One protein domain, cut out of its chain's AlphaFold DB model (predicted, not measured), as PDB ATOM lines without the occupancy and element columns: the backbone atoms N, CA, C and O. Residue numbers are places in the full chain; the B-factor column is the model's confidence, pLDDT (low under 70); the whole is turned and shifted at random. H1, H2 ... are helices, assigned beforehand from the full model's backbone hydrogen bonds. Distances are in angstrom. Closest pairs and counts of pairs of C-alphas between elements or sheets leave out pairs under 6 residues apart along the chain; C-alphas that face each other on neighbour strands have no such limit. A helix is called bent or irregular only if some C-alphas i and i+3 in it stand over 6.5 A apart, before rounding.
ATOM      1  N   ILE A  12      -4.582  10.524  44.587       87.25
ATOM      2  CA  ILE A  12      -4.727  11.984  44.500       87.25
ATOM      3  C   ILE A  12      -4.613  12.458  43.047       87.25
ATOM      4  O   ILE A  12      -5.451  13.226  42.583       87.25
ATOM      5  N   VAL A  13      -3.618  11.963  42.306       84.62
ATOM      6  CA  VAL A  13      -3.383  12.359  40.910       84.62
ATOM      7  C   VAL A  13      -4.556  11.947  40.024       84.62
ATOM      8  O   VAL A  13      -5.032  12.763  39.241       84.62
ATOM      9  N   ASN A  14      -5.090  10.735  40.192       86.62
ATOM     10  CA  ASN A  14      -6.268  10.293  39.437       86.62
ATOM     11  C   ASN A  14      -7.494  11.174  39.704       86.62
ATOM     12  O   ASN A  14      -8.190  11.553  38.765       86.62
ATOM     13  N   ARG A  15      -7.741  11.548  40.967       88.75
ATOM     14  CA  ARG A  15      -8.846  12.457  41.321       88.75
ATOM     15  C   ARG A  15      -8.677  13.828  40.670       88.75
ATOM     16  O   ARG A  15      -9.629  14.349  40.098       88.75
ATOM     17  N   ILE A  16      -7.465  14.383  40.712       88.50
ATOM     18  CA  ILE A  16      -7.162  15.661  40.060       88.50
ATOM     19  C   ILE A  16      -7.375  15.553  38.545       88.50
ATOM     20  O   ILE A  16      -7.990  16.441  37.968       88.50
ATOM     21  N   ILE A  17      -6.925  14.474  37.899       87.12
ATOM     22  CA  ILE A  17      -7.123  14.261  36.454       87.12
ATOM     23  C   ILE A  17      -8.612  14.233  36.090       87.12
ATOM     24  O   ILE A  17      -8.993  14.860  35.106       87.12
ATOM     25  N   LEU A  18      -9.447  13.554  36.882       89.88
ATOM     26  CA  LEU A  18     -10.895  13.524  36.663       89.88
ATOM     27  C   LEU A  18     -11.503  14.925  36.766       89.88
ATOM     28  O   LEU A  18     -12.220  15.350  35.870       89.88
ATOM     29  N   LEU A  19     -11.154  15.682  37.808       91.62
ATOM     30  CA  LEU A  19     -11.629  17.061  37.953       91.62
ATOM     31  C   LEU A  19     -11.115  17.964  36.828       91.62
ATOM     32  O   LEU A  19     -11.826  18.863  36.392       91.62
ATOM     33  N   ARG A  20      -9.926  17.694  36.277       86.44
ATOM     34  CA  ARG A  20      -9.403  18.443  35.129       86.44
ATOM     35  C   ARG A  20     -10.194  18.256  33.831       86.44
ATOM     36  O   ARG A  20      -9.986  19.024  32.898       86.44
ATOM     37  N   GLN A  21     -11.105  17.283  33.763       88.94
ATOM     38  CA  GLN A  21     -12.055  17.165  32.652       88.94
ATOM     39  C   GLN A  21     -13.125  18.266  32.698       88.94
ATOM     40  O   GLN A  21     -13.639  18.657  31.655       88.94
ATOM     41  N   SER A  22     -13.434  18.782  33.891       90.94
ATOM     42  CA  SER A  22     -14.432  19.839  34.110       90.94
ATOM     43  C   SER A  22     -13.810  21.205  34.415       90.94
ATOM     44  O   SER A  22     -14.455  22.225  34.200       90.94
ATOM     45  N   TYR A  23     -12.557  21.247  34.882       86.81
ATOM     46  CA  TYR A  23     -11.838  22.479  35.220       86.81
ATOM     47  C   TYR A  23     -10.475  22.517  34.521       86.81
ATOM     48  O   TYR A  23      -9.638  21.638  34.713       86.81
ATOM     49  N   SER A  24     -10.189  23.564  33.749       82.06
ATOM     50  CA  SER A  24      -8.934  23.643  32.982       82.06
ATOM     51  C   SER A  24      -7.677  23.800  33.857       82.06
ATOM     52  O   SER A  24      -6.587  23.381  33.447       82.06
ATOM     53  N   SER A  25      -7.814  24.312  35.089       78.19
ATOM     54  CA  SER A  25      -6.724  24.449  36.066       78.19
ATOM     55  C   SER A  25      -7.177  24.212  37.516       78.19
ATOM     56  O   SER A  25      -8.355  24.337  37.851       78.19
ATOM     57  N   LEU A  26      -6.219  23.903  38.404       80.94
ATOM     58  CA  LEU A  26      -6.470  23.807  39.850       80.94
ATOM     59  C   LEU A  26      -6.900  25.150  40.457       80.94
ATOM     60  O   LEU A  26      -7.703  25.170  41.385       80.94
ATOM     61  N   GLY A  27      -6.392  26.265  39.924       77.31
ATOM     62  CA  GLY A  27      -6.790  27.599  40.367       77.31
ATOM     63  C   GLY A  27      -8.263  27.890  40.084       77.31
ATOM     64  O   GLY A  27      -8.938  28.473  40.926       77.31
ATOM     65  N   LEU A  28      -8.789  27.433  38.943       79.75
ATOM     66  CA  LEU A  28     -10.222  27.526  38.639       79.75
ATOM     67  C   LEU A  28     -11.056  26.584  39.505       79.75
ATOM     68  O   LEU A  28     -12.073  27.000  40.046       79.75
ATOM     69  N   LEU A  29     -10.595  25.346  39.692       86.62
ATOM     70  CA  LEU A  29     -11.240  24.385  40.587       86.62
ATOM     71  C   LEU A  29     -11.396  24.938  42.014       86.62
ATOM     72  O   LEU A  29     -12.425  24.719  42.643       86.62
ATOM     73  N   ARG A  30     -10.404  25.682  42.521       84.44
ATOM     74  CA  ARG A  30     -10.438  26.288  43.862       84.44
ATOM     75  C   ARG A  30     -11.549  27.331  44.042       84.44
ATOM     76  O   ARG A  30     -11.929  27.593  45.179       84.44
ATOM     77  N   ARG A  31     -12.078  27.909  42.955       82.88
ATOM     78  CA  ARG A  31     -13.209  28.856  43.004       82.88
ATOM     79  C   ARG A  31     -14.543  28.161  43.253       82.88
ATOM     80  O   ARG A  31     -15.456  28.777  43.792       82.88
ATOM     81  N   ASP A  32     -14.657  26.887  42.889       89.56
ATOM     82  CA  ASP A  32     -15.798  26.064  43.270       89.56
ATOM     83  C   ASP A  32     -15.580  25.530  44.686       89.56
ATOM     84  O   ASP A  32     -15.029  24.448  44.898       89.56
ATOM     85  N   THR A  33     -15.995  26.318  45.678       89.75
ATOM     86  CA  THR A  33     -15.774  26.014  47.096       89.75
ATOM     87  C   THR A  33     -16.308  24.636  47.488       89.75
ATOM     88  O   THR A  33     -15.675  23.933  48.274       89.75
ATOM     89  N   SER A  34     -17.445  24.211  46.929       94.25
ATOM     90  CA  SER A  34     -18.057  22.922  47.266       94.25
ATOM     91  C   SER A  34     -17.195  21.756  46.780       94.25
ATOM     92  O   SER A  34     -16.812  20.876  47.565       94.25
ATOM     93  N   VAL A  35     -16.818  21.772  45.498       94.19
ATOM     94  CA  VAL A  35     -15.982  20.722  44.903       94.19
ATOM     95  C   VAL A  35     -14.576  20.749  45.500       94.19
ATOM     96  O   VAL A  35     -14.019  19.693  45.815       94.19
ATOM     97  N   TRP A  36     -14.021  21.939  45.732       92.00
ATOM     98  CA  TRP A  36     -12.708  22.118  46.341       92.00
ATOM     99  C   TRP A  36     -12.639  21.542  47.756       92.00
ATOM    100  O   TRP A  36     -11.744  20.750  48.055       92.00
ATOM    101  N   LEU A  37     -13.603  21.866  48.627       92.94
ATOM    102  CA  LEU A  37     -13.641  21.338  49.995       92.94
ATOM    103  C   LEU A  37     -13.812  19.814  50.017       92.94
ATOM    104  O   LEU A  37     -13.185  19.130  50.834       92.94
ATOM    105  N   LYS A  38     -14.612  19.262  49.097       94.31
ATOM    106  CA  LYS A  38     -14.742  17.809  48.937       94.31
ATOM    107  C   LYS A  38     -13.411  17.173  48.529       94.31
ATOM    108  O   LYS A  38     -12.988  16.211  49.172       94.31
ATOM    109  N   LEU A  39     -12.730  17.731  47.523       93.75
ATOM    110  CA  LEU A  39     -11.410  17.263  47.100       93.75
ATOM    111  C   LEU A  39     -10.410  17.321  48.260       93.75
ATOM    112  O   LEU A  39      -9.722  16.335  48.512       93.75
ATOM    113  N   LEU A  40     -10.354  18.431  49.002       91.50
ATOM    114  CA  LEU A  40      -9.452  18.582  50.146       91.50
ATOM    115  C   LEU A  40      -9.673  17.495  51.200       91.50
ATOM    116  O   LEU A  40      -8.706  16.904  51.676       91.50
ATOM    117  N   LYS A  41     -10.930  17.181  51.535       91.25
ATOM    118  CA  LYS A  41     -11.256  16.118  52.499       91.25
ATOM    119  C   LYS A  41     -10.769  14.746  52.026       91.25
ATOM    120  O   LYS A  41     -10.245  13.959  52.816       91.25
ATOM    121  N   GLU A  42     -10.924  14.454  50.741       91.75
ATOM    122  CA  GLU A  42     -10.491  13.193  50.133       91.75
ATOM    123  C   GLU A  42      -8.963  13.082  50.025       91.75
ATOM    124  O   GLU A  42      -8.392  12.022  50.302       91.75
ATOM    125  N   VAL A  43      -8.293  14.180  49.663       91.31
ATOM    126  CA  VAL A  43      -6.831  14.286  49.647       91.31
ATOM    127  C   VAL A  43      -6.283  14.109  51.058       91.31
ATOM    128  O   VAL A  43      -5.412  13.268  51.253       91.31
ATOM    129  N   ALA A  44      -6.835  14.810  52.052       89.56
ATOM    130  CA  ALA A  44      -6.424  14.693  53.449       89.56
ATOM    131  C   ALA A  44      -6.574  13.258  53.971       89.56
ATOM    132  O   ALA A  44      -5.658  12.739  54.611       89.56
ATOM    133  N   LYS A  45      -7.685  12.582  53.644       88.81
ATOM    134  CA  LYS A  45      -7.871  11.159  53.963       88.81
ATOM    135  C   LYS A  45      -6.771  10.303  53.334       88.81
ATOM    136  O   LYS A  45      -6.157   9.502  54.032       88.81
ATOM    137  N   THR A  46      -6.505  10.506  52.043       90.88
ATOM    138  CA  THR A  46      -5.473   9.750  51.323       90.88
ATOM    139  C   THR A  46      -4.102   9.966  51.957       90.88
ATOM    140  O   THR A  46      -3.457   8.985  52.292       90.88
ATOM    141  N   VAL A  47      -3.701  11.221  52.205       89.31
ATOM    142  CA  VAL A  47      -2.417  11.591  52.832       89.31
ATOM    143  C   VAL A  47      -2.266  10.979  54.225       89.31
ATOM    144  O   VAL A  47      -1.191  10.483  54.565       89.31
ATOM    145  N   LYS A  48      -3.343  10.981  55.025       87.50
ATOM    146  CA  LYS A  48      -3.357  10.383  56.366       87.50
ATOM    147  C   LYS A  48      -3.120   8.872  56.318       87.50
ATOM    148  O   LYS A  48      -2.361   8.345  57.128       87.50
ATOM    149  N   GLU A  49      -3.757   8.180  55.376       87.19
ATOM    150  CA  GLU A  49      -3.555   6.744  55.158       87.19
ATOM    151  C   GLU A  49      -2.152   6.456  54.600       87.19
ATOM    152  O   GLU A  49      -1.472   5.552  55.086       87.19
ATOM    153  N   MET A  50      -1.713   7.249  53.618       87.62
ATOM    154  CA  MET A  50      -0.416   7.200  52.942       87.62
ATOM    155  C   MET A  50      -0.042   8.603  52.406       87.62
ATOM    156  O   MET A  50      -0.777   9.141  51.581       87.62
ATOM    157  N   PRO A  51       1.117   9.188  52.755       88.56
ATOM    158  CA  PRO A  51       2.246   8.530  53.400       88.56
ATOM    159  C   PRO A  51       2.293   8.673  54.927       88.56
ATOM    160  O   PRO A  51       3.129   8.010  55.528       88.56
ATOM    161  N   VAL A  52       1.449   9.485  55.579       90.62
ATOM    162  CA  VAL A  52       1.624   9.874  57.003       90.62
ATOM    163  C   VAL A  52       1.789   8.674  57.943       90.62
ATOM    164  O   VAL A  52       2.657   8.661  58.807       90.62
ATOM    165  N   ARG A  53       1.019   7.604  57.749       88.00
ATOM    166  CA  ARG A  53       1.140   6.399  58.582       88.00
ATOM    167  C   ARG A  53       2.516   5.710  58.509       88.00
ATOM    168  O   ARG A  53       2.886   5.019  59.453       88.00
ATOM    169  N   TYR A  54       3.254   5.867  57.412       90.50
ATOM    170  CA  TYR A  54       4.480   5.109  57.128       90.50
ATOM    171  C   TYR A  54       5.706   5.982  56.861       90.50
ATOM    172  O   TYR A  54       6.804   5.448  56.746       90.50
ATOM    173  N   LEU A  55       5.545   7.304  56.768       91.75
ATOM    174  CA  LEU A  55       6.613   8.241  56.408       91.75
ATOM    175  C   LEU A  55       7.829   8.129  57.335       91.75
ATOM    176  O   LEU A  55       8.956   8.337  56.906       91.75
ATOM    177  N   GLN A  56       7.584   7.789  58.597       92.56
ATOM    178  CA  GLN A  56       8.611   7.683  59.624       92.56
ATOM    179  C   GLN A  56       9.042   6.231  59.897       92.56
ATOM    180  O   GLN A  56       9.661   5.937  60.920       92.56
ATOM    181  N   ASN A  57       8.690   5.299  59.006       92.88
ATOM    182  CA  ASN A  57       9.108   3.911  59.126       92.88
ATOM    183  C   ASN A  57      10.485   3.717  58.493       92.88
ATOM    184  O   ASN A  57      10.653   3.867  57.285       92.88
ATOM    185  N   ILE A  58      11.454   3.309  59.306       90.88
ATOM    186  CA  ILE A  58      12.822   3.013  58.888       90.88
ATOM    187  C   ILE A  58      13.074   1.534  59.186       90.88
ATOM    188  O   ILE A  58      12.892   1.077  60.312       90.88
ATOM    189  N   ASN A  59      13.453   0.758  58.167       89.81
ATOM    190  CA  ASN A  59      13.713  -0.685  58.284       89.81
ATOM    191  C   ASN A  59      12.577  -1.469  58.976       89.81
ATOM    192  O   ASN A  59      12.815  -2.316  59.835       89.81
ATOM    193  N   GLY A  60      11.324  -1.151  58.630       88.62
ATOM    194  CA  GLY A  60      10.135  -1.820  59.171       88.62
ATOM    195  C   GLY A  60       9.750  -1.413  60.598       88.62
ATOM    196  O   GLY A  60       8.741  -1.896  61.104       88.62
ATOM    197  N   LYS A  61      10.503  -0.510  61.236       91.94
ATOM    198  CA  LYS A  61      10.185   0.050  62.554       91.94
ATOM    199  C   LYS A  61       9.735   1.496  62.416       91.94
ATOM    200  O   LYS A  61      10.314   2.249  61.640       91.94
ATOM    201  N   ASN A  62       8.706   1.880  63.159       90.25
ATOM    202  CA  ASN A  62       8.283   3.272  63.240       90.25
ATOM    203  C   ASN A  62       9.200   4.036  64.207       90.25
ATOM    204  O   ASN A  62       9.454   3.556  65.311       90.25
ATOM    205  N   PHE A  63       9.691   5.199  63.785       93.31
ATOM    206  CA  PHE A  63      10.461   6.117  64.619       93.31
ATOM    207  C   PHE A  63       9.735   7.458  64.660       93.31
ATOM    208  O   PHE A  63       9.691   8.159  63.660       93.31
ATOM    209  N   GLU A  64       9.159   7.845  65.791       91.38
ATOM    210  CA  GLU A  64       8.433   9.116  65.889       91.38
ATOM    211  C   GLU A  64       9.412  10.294  66.047       91.38
ATOM    212  O   GLU A  64       9.767  10.665  67.163       91.38
ATOM    213  N   PHE A  65       9.863  10.883  64.933       93.50
ATOM    214  CA  PHE A  65      10.795  12.028  64.918       93.50
ATOM    215  C   PHE A  65      10.204  13.318  64.324       93.50
ATOM    216  O   PHE A  65      10.735  14.399  64.554       93.50
ATOM    217  N   LEU A  66       9.090  13.229  63.597       94.19
ATOM    218  CA  LEU A  66       8.330  14.355  63.046       94.19
ATOM    219  C   LEU A  66       7.042  14.607  63.831       94.19
ATOM    220  O   LEU A  66       6.712  15.749  64.131       94.19
ATOM    221  N   TYR A  67       6.289  13.550  64.130       93.38
ATOM    222  CA  TYR A  67       4.977  13.616  64.779       93.38
ATOM    223  C   TYR A  67       4.636  12.291  65.446       93.38
ATOM    224  O   TYR A  67       5.147  11.240  65.053       93.38
ATOM    225  N   ARG A  68       3.692  12.346  66.389       90.69
ATOM    226  CA  ARG A  68       3.057  11.157  66.965       90.69
ATOM    227  C   ARG A  68       1.733  10.878  66.275       90.69
ATOM    228  O   ARG A  68       0.859  11.753  66.202       90.69
ATOM    229  N   LEU A  69       1.581   9.671  65.733       85.38
ATOM    230  CA  LEU A  69       0.404   9.334  64.926       85.38
ATOM    231  C   LEU A  69      -0.868   9.274  65.785       85.38
ATOM    232  O   LEU A  69      -1.932   9.701  65.339       85.38
ATOM    233  N   GLU A  70      -0.741   8.821  67.033       81.69
ATOM    234  CA  GLU A  70      -1.830   8.722  68.013       81.69
ATOM    235  C   GLU A  70      -2.513  10.063  68.319       81.69
ATOM    236  O   GLU A  70      -3.723  10.109  68.536       81.69
ATOM    237  N   TYR A  71      -1.778  11.176  68.253       77.69
ATOM    238  CA  TYR A  71      -2.326  12.518  68.493       77.69
ATOM    239  C   TYR A  71      -2.865  13.175  67.221       77.69
ATOM    240  O   TYR A  71      -3.401  14.285  67.266       77.69
ATOM    241  N   SER A  72      -2.726  12.507  66.075       69.81
ATOM    242  CA  SER A  72      -2.953  13.097  64.761       69.81
ATOM    243  C   SER A  72      -4.299  12.670  64.174       69.81
ATOM    244  O   SER A  72      -4.397  11.942  63.182       69.81
ATOM    245  N   ASN A  73      -5.383  13.110  64.824       70.69
ATOM    246  CA  ASN A  73      -6.742  12.752  64.415       70.69
ATOM    247  C   ASN A  73      -7.275  13.623  63.270       70.69
ATOM    248  O   ASN A  73      -7.489  13.112  62.169       70.69
ATOM    249  N   LYS A  74      -7.491  14.920  63.515       74.38
ATOM    250  CA  LYS A  74      -7.943  15.888  62.492       74.38
ATOM    251  C   LYS A  74      -6.805  16.722  61.904       74.38
ATOM    252  O   LYS A  74      -6.935  17.222  60.795       74.38
ATOM    253  N   GLN A  75      -5.711  16.853  62.642       82.62
ATOM    254  CA  GLN A  75      -4.530  17.624  62.275       82.62
ATOM    255  C   GLN A  75      -3.282  16.809  62.596       82.62
ATOM    256  O   GLN A  75      -3.344  15.908  63.430       82.62
ATOM    257  N   LEU A  76      -2.173  17.114  61.930       86.31
ATOM    258  CA  LEU A  76      -0.880  16.498  62.197       86.31
ATOM    259  C   LEU A  76      -0.130  17.381  63.195       86.31
ATOM    260  O   LEU A  76       0.268  18.492  62.851       86.31
ATOM    261  N   ASN A  77       0.027  16.907  64.429       89.00
ATOM    262  CA  ASN A  77       0.751  17.650  65.458       89.00
ATOM    263  C   ASN A  77       2.229  17.270  65.396       89.00
ATOM    264  O   ASN A  77       2.593  16.127  65.680       89.00
ATOM    265  N   LEU A  78       3.063  18.225  65.002       92.06
ATOM    266  CA  LEU A  78       4.503  18.024  64.933       92.06
ATOM    267  C   LEU A  78       5.111  18.007  66.339       92.06
ATOM    268  O   LEU A  78       4.629  18.690  67.244       92.06
ATOM    269  N   LEU A  79       6.174  17.225  66.516       94.31
ATOM    270  CA  LEU A  79       6.959  17.241  67.746       94.31
ATOM    271  C   LEU A  79       7.634  18.615  67.932       94.31
ATOM    272  O   LEU A  79       7.841  19.345  66.953       94.31
ATOM    273  N   PRO A  80       8.004  18.985  69.173       93.44
ATOM    274  CA  PRO A  80       8.788  20.191  69.425       93.44
ATOM    275  C   PRO A  80      10.025  20.255  68.522       93.44
ATOM    276  O   PRO A  80      10.594  19.221  68.185       93.44
ATOM    277  N   GLN A  81      10.437  21.463  68.130       91.81
ATOM    278  CA  GLN A  81      11.586  21.734  67.241       91.81
ATOM    279  C   GLN A  81      11.455  21.234  65.791       91.81
ATOM    280  O   GLN A  81      12.166  21.736  64.926       91.81
ATOM    281  N   VAL A  82      10.526  20.332  65.457       93.69
ATOM    282  CA  VAL A  82      10.420  19.792  64.086       93.69
ATOM    283  C   VAL A  82      10.171  20.892  63.062       93.69
ATOM    284  O   VAL A  82      10.832  20.926  62.031       93.69
ATOM    285  N   MET A  83       9.282  21.844  63.356       86.69
ATOM    286  CA  MET A  83       9.069  22.998  62.473       86.69
ATOM    287  C   MET A  83      10.298  23.894  62.338       86.69
ATOM    288  O   MET A  83      10.471  24.530  61.304       86.69
ATOM    289  N   TYR A  84      11.137  23.989  63.370       83.19
ATOM    290  CA  TYR A  84      12.399  24.713  63.270       83.19
ATOM    291  C   TYR A  84      13.352  23.972  62.324       83.19
ATOM    292  O   TYR A  84      13.803  24.563  61.349       83.19
ATOM    293  N   CYS A  85      13.554  22.665  62.518       89.62
ATOM    294  CA  CYS A  85      14.423  21.853  61.664       89.62
ATOM    295  C   CYS A  85      13.945  21.795  60.205       89.62
ATOM    296  O   CYS A  85      14.754  21.958  59.300       89.62
ATOM    297  N   LEU A  86      12.644  21.606  59.955       88.62
ATOM    298  CA  LEU A  86      12.091  21.599  58.592       88.62
ATOM    299  C   LEU A  86      12.343  22.921  57.861       88.62
ATOM    300  O   LEU A  86      12.536  22.913  56.652       88.62
ATOM    301  N   ARG A  87      12.335  24.039  58.593       78.44
ATOM    302  CA  ARG A  87      12.597  25.373  58.043       78.44
ATOM    303  C   ARG A  87      14.086  25.647  57.859       78.44
ATOM    304  O   ARG A  87      14.458  26.230  56.857       78.44
ATOM    305  N   GLN A  88      14.928  25.216  58.795       78.94
ATOM    306  CA  GLN A  88      16.381  25.383  58.700       78.94
ATOM    307  C   GLN A  88      17.013  24.512  57.613       78.94
ATOM    308  O   GLN A  88      17.948  24.932  56.945       78.94
ATOM    309  N   PHE A  89      16.492  23.302  57.409       83.62
ATOM    310  CA  PHE A  89      17.028  22.353  56.433       83.62
ATOM    311  C   PHE A  89      16.164  22.242  55.172       83.62
ATOM    312  O   PHE A  89      16.275  21.243  54.462       83.62
ATOM    313  N   SER A  90      15.293  23.219  54.893       79.69
ATOM    314  CA  SER A  90      14.341  23.153  53.776       79.69
ATOM    315  C   SER A  90      15.037  22.930  52.437       79.69
ATOM    316  O   SER A  90      14.656  22.010  51.719       79.69
ATOM    317  N   GLU A  91      16.101  23.687  52.147       72.75
ATOM    318  CA  GLU A  91      16.864  23.574  50.894       72.75
ATOM    319  C   GLU A  91      17.407  22.151  50.695       72.75
ATOM    320  O   GLU A  91      17.124  21.498  49.693       72.75
ATOM    321  N   ILE A  92      18.102  21.614  51.705       84.12
ATOM    322  CA  ILE A  92      18.679  20.261  51.656       84.12
ATOM    323  C   ILE A  92      17.576  19.202  51.528       84.12
ATOM    324  O   ILE A  92      17.707  18.244  50.762       84.12
ATOM    325  N   ILE A  93      16.484  19.340  52.287       87.38
ATOM    326  CA  ILE A  93      15.352  18.407  52.237       87.38
ATOM    327  C   ILE A  93      14.744  18.393  50.833       87.38
ATOM    328  O   ILE A  93      14.448  17.315  50.310       87.38
ATOM    329  N   GLU A  94      14.570  19.556  50.212       83.19
ATOM    330  CA  GLU A  94      13.998  19.680  48.877       83.19
ATOM    331  C   GLU A  94      14.910  19.111  47.800       83.19
ATOM    332  O   GLU A  94      14.444  18.289  47.010       83.19
ATOM    333  N   GLU A  95      16.201  19.442  47.808       82.50
ATOM    334  CA  GLU A  95      17.176  18.871  46.874       82.50
ATOM    335  C   GLU A  95      17.192  17.339  46.948       82.50
ATOM    336  O   GLU A  95      17.137  16.641  45.927       82.50
ATOM    337  N   LEU A  96      17.205  16.784  48.165       89.94
ATOM    338  CA  LEU A  96      17.157  15.339  48.376       89.94
ATOM    339  C   LEU A  96      15.843  14.734  47.868       89.94
ATOM    340  O   LEU A  96      15.867  13.676  47.230       89.94
ATOM    341  N   CYS A  97      14.708  15.391  48.121       88.88
ATOM    342  CA  CYS A  97      13.402  14.959  47.626       88.88
ATOM    343  C   CYS A  97      13.350  14.965  46.093       88.88
ATOM    344  O   CYS A  97      12.988  13.947  45.498       88.88
ATOM    345  N   GLN A  98      13.743  16.068  45.451       87.56
ATOM    346  CA  GLN A  98      13.746  16.221  43.996       87.56
ATOM    347  C   GLN A  98      14.657  15.183  43.341       87.56
ATOM    348  O   GLN A  98      14.209  14.433  42.471       87.56
ATOM    349  N   LYS A  99      15.896  15.036  43.829       86.50
ATOM    350  CA  LYS A  99      16.849  14.034  43.333       86.50
ATOM    351  C   LYS A  99      16.295  12.614  43.425       86.50
ATOM    352  O   LYS A  99      16.317  11.870  42.444       86.50
ATOM    353  N   ARG A 100      15.755  12.231  44.588       88.06
ATOM    354  CA  ARG A 100      15.152  10.901  44.782       88.06
ATOM    355  C   ARG A 100      13.959  10.677  43.861       88.06
ATOM    356  O   ARG A 100      13.776   9.561  43.375       88.06
ATOM    357  N   TRP A 101      13.170  11.715  43.607       88.62
ATOM    358  CA  TRP A 101      12.028  11.639  42.709       88.62
ATOM    359  C   TRP A 101      12.463  11.467  41.248       88.62
ATOM    360  O   TRP A 101      11.956  10.578  40.562       88.62
ATOM    361  N   ILE A 102      13.461  12.228  40.792       87.19
ATOM    362  CA  ILE A 102      14.079  12.055  39.469       87.19
ATOM    363  C   ILE A 102      14.580  10.621  39.298       87.19
ATOM    364  O   ILE A 102      14.255   9.964  38.306       87.19
ATOM    365  N   ASP A 103      15.341  10.115  40.270       86.56
ATOM    366  CA  ASP A 103      15.884   8.756  40.233       86.56
ATOM    367  C   ASP A 103      14.770   7.707  40.159       86.56
ATOM    368  O   ASP A 103      14.872   6.738  39.404       86.56
ATOM    369  N   TYR A 104      13.693   7.901  40.923       87.19
ATOM    370  CA  TYR A 104      12.527   7.026  40.893       87.19
ATOM    371  C   TYR A 104      11.862   7.016  39.510       87.19
ATOM    372  O   TYR A 104      11.607   5.948  38.950       87.19
ATOM    373  N   ILE A 105      11.641   8.195  38.922       87.31
ATOM    374  CA  ILE A 105      11.043   8.339  37.591       87.31
ATOM    375  C   ILE A 105      11.901   7.690  36.508       87.31
ATOM    376  O   ILE A 105      11.356   7.000  35.643       87.31
ATOM    377  N   ARG A 106      13.223   7.893  36.562       85.06
ATOM    378  CA  ARG A 106      14.187   7.316  35.613       85.06
ATOM    379  C   ARG A 106      14.240   5.793  35.692       85.06
ATOM    380  O   ARG A 106      14.382   5.142  34.663       85.06
ATOM    381  N   LYS A 107      14.111   5.221  36.892       85.81
ATOM    382  CA  LYS A 107      14.109   3.762  37.100       85.81
ATOM    383  C   LYS A 107      12.820   3.082  36.641       85.81
ATOM    384  O   LYS A 107      12.828   1.874  36.414       85.81
ATOM    385  N   ASN A 108      11.720   3.821  36.506       83.69
ATOM    386  CA  ASN A 108      10.465   3.267  36.015       83.69
ATOM    387  C   ASN A 108      10.531   3.067  34.490       83.69
ATOM    388  O   ASN A 108      10.439   4.018  33.711       83.69
ATOM    389  N   SER A 109      10.651   1.808  34.060       81.62
ATOM    390  CA  SER A 109      10.790   1.430  32.648       81.62
ATOM    391  C   SER A 109       9.612   1.878  31.776       81.62
ATOM    392  O   SER A 109       9.803   2.166  30.594       81.62
ATOM    393  N   SER A 110       8.413   2.043  32.345       83.44
ATOM    394  CA  SER A 110       7.247   2.568  31.623       83.44
ATOM    395  C   SER A 110       7.408   4.030  31.183       83.44
ATOM    396  O   SER A 110       6.635   4.499  30.351       83.44
ATOM    397  N   ASN A 111       8.396   4.761  31.711       83.81
ATOM    398  CA  ASN A 111       8.690   6.139  31.312       83.81
ATOM    399  C   ASN A 111       9.723   6.244  30.179       83.81
ATOM    400  O   ASN A 111       9.879   7.332  29.624       83.81
ATOM    401  N   ALA A 112      10.396   5.154  29.791       80.25
ATOM    402  CA  ALA A 112      11.541   5.187  28.872       80.25
ATOM    403  C   ALA A 112      11.248   5.917  27.544       80.25
ATOM    404  O   ALA A 112      12.016   6.775  27.117       80.25
ATOM    405  N   ALA A 113      10.091   5.653  26.925       80.81
ATOM    406  CA  ALA A 113       9.704   6.281  25.658       80.81
ATOM    407  C   ALA A 113       9.503   7.807  25.753       80.81
ATOM    408  O   ALA A 113       9.724   8.520  24.774       80.81
ATOM    409  N   ILE A 114       9.068   8.306  26.916       81.00
ATOM    410  CA  ILE A 114       8.875   9.739  27.173       81.00
ATOM    411  C   ILE A 114      10.215  10.387  27.524       81.00
ATOM    412  O   ILE A 114      10.531  11.451  26.998       81.00
ATOM    413  N   LEU A 115      11.016   9.735  28.371       81.44
ATOM    414  CA  LEU A 115      12.313  10.251  28.814       81.44
ATOM    415  C   LEU A 115      13.301  10.412  27.656       81.44
ATOM    416  O   LEU A 115      13.991  11.420  27.599       81.44
ATOM    417  N   ASN A 116      13.289   9.505  26.675       75.69
ATOM    418  CA  ASN A 116      14.124   9.624  25.472       75.69
ATOM    419  C   ASN A 116      13.814  10.873  24.624       75.69
ATOM    420  O   ASN A 116      14.621  11.260  23.783       75.69
ATOM    421  N   LYS A 117      12.642  11.492  24.816       77.12
ATOM    422  CA  LYS A 117      12.211  12.714  24.118       77.12
ATOM    423  C   LYS A 117      12.313  13.968  24.992       77.12
ATOM    424  O   LYS A 117      12.028  15.058  24.504       77.12
ATOM    425  N   LEU A 118      12.675  13.825  26.269       73.81
ATOM    426  CA  LEU A 118      12.813  14.924  27.220       73.81
ATOM    427  C   LEU A 118      14.305  15.188  27.469       73.81
ATOM    428  O   LEU A 118      14.929  14.437  28.216       73.81
ATOM    429  N   PRO A 119      14.886  16.250  26.881       66.31
ATOM    430  CA  PRO A 119      16.317  16.518  27.003       66.31
ATOM    431  C   PRO A 119      16.737  16.844  28.444       66.31
ATOM    432  O   PRO A 119      17.864  16.545  28.828       66.31
ATOM    433  N   ASN A 120      15.833  17.406  29.259       81.25
ATOM    434  CA  ASN A 120      16.075  17.668  30.674       81.25
ATOM    435  C   ASN A 120      14.818  17.377  31.521       81.25
ATOM    436  O   ASN A 120      13.847  18.133  31.512       81.25
ATOM    437  N   LEU A 121      14.835  16.251  32.245       81.81
ATOM    438  CA  LEU A 121      13.738  15.828  33.125       81.81
ATOM    439  C   LEU A 121      13.582  16.735  34.354       81.81
ATOM    440  O   LEU A 121      12.461  16.939  34.805       81.81
ATOM    441  N   GLU A 122      14.682  17.252  34.893       79.62
ATOM    442  CA  GLU A 122      14.679  18.103  36.086       79.62
ATOM    443  C   GLU A 122      13.951  19.412  35.799       79.62
ATOM    444  O   GLU A 122      12.951  19.719  36.447       79.62
ATOM    445  N   GLN A 123      14.349  20.074  34.710       77.69
ATOM    446  CA  GLN A 123      13.658  21.247  34.187       77.69
ATOM    447  C   GLN A 123      12.176  20.955  33.912       77.69
ATOM    448  O   GLN A 123      11.307  21.734  34.279       77.69
ATOM    449  N   PHE A 124      11.855  19.811  33.303       81.25
ATOM    450  CA  PHE A 124      10.461  19.442  33.046       81.25
ATOM    451  C   PHE A 124       9.629  19.248  34.329       81.25
ATOM    452  O   PHE A 124       8.425  19.503  34.316       81.25
ATOM    453  N   MET A 125      10.231  18.738  35.408       78.31
ATOM    454  CA  MET A 125       9.516  18.403  36.642       78.31
ATOM    455  C   MET A 125       9.377  19.582  37.605       78.31
ATOM    456  O   MET A 125       8.353  19.659  38.284       78.31
ATOM    457  N   PHE A 126      10.385  20.452  37.683       76.69
ATOM    458  CA  PHE A 126      10.496  21.432  38.765       76.69
ATOM    459  C   PHE A 126      10.614  22.884  38.296       76.69
ATOM    460  O   PHE A 126      10.328  23.773  39.092       76.69
ATOM    461  N   GLU A 127      10.969  23.154  37.034       73.25
ATOM    462  CA  GLU A 127      11.008  24.533  36.537       73.25
ATOM    463  C   GLU A 127       9.650  24.964  35.955       73.25
ATOM    464  O   GLU A 127       9.035  24.233  35.166       73.25
TER     465      GLU A 127
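What this domain is: This is residues 12 to 127 of the 250 residues of the protein "HNHc domain-containing protein" of Acinetobacter sp. CIP 102159 (UniProt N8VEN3). An open, loose frame of two separate helical groups: long H3 with short H1 and H2 near it, and long H5 with H4 at one end, H6 at the other and H7 folded back near it. A long loop, residues 53 to 81, joins the groups at one end, leaving the space between H3 and H5 empty. The printed part has 116 residues with seven named helices, H1 to H7, and no named strand: all helix. It is loose, with a radius of gyration of the C-alphas of 17.7 A and spans of 45 by 37 by 28 A.

How they stand to each other: H1, residues 12 to 19, only just touches H3, residues 33 to 52, with 3 pairs of C-alphas within 8 A, by H3's residues 39 to 46 alone; the closest C-alphas, Ile 12 and Val 43, are 6.0 A apart. They run opposite ways at a shallow tilt of 19 degrees. H2, residues 26 to 29, is close to H3 but not clearly touching, the closest C-alphas, Leu 29 and Trp 36, being 6.4 A apart. H5, residues 90 to 107, is apart from H3. H4, residues 82 to 88, is about perpendicular to H5, at 89 degrees, and close but not clearly touching; the closest C-alphas, Leu 86 and Ile 93, are 7.8 A apart. H6, residues 109 to 115, and H5 only just touch, with 3 pairs of C-alphas within 8 A, only at the corner; the closest C-alphas are Ile 105 and Asn 111, 7.1 A. H7, residues 121 to 126, is close to H5 but not clearly touching, Ile 102 and Glu 122 having the closest C-alphas, 7.0 A. Every O i to N i+4 pair is within hydrogen-bond range in H1, H4, H5 and H7, 15 of 16 in H3 and 1 of 3 in H6, which has 3 of 4 O i to N i+3 pairs within range; H2 is too short for an i+4 pair.

Where its parts are: H1 begins at C-alpha 12, (-4.727, 11.984, 44.500). H3 is 25.7 A long, has a kink of 28 degrees near residue 46, and is only just irregular, C-alphas 48 and 51 being 6.6 A apart. H5 is 25.6 A long. H6 is irregular, C-alphas 110 and 113 being 7.4 A apart. H7 ends at C-alpha 126, (10.496, 21.432, 38.765).

The domain as a whole: The C-alphas farthest apart, of Tyr 71 and Lys 117, are 46.7 A apart. The printed part has no cut, and the link from H3 to H4 is long, 29 residues. Mean pLDDT of the printed part is 85.9; residues 72 and 119 are under 70.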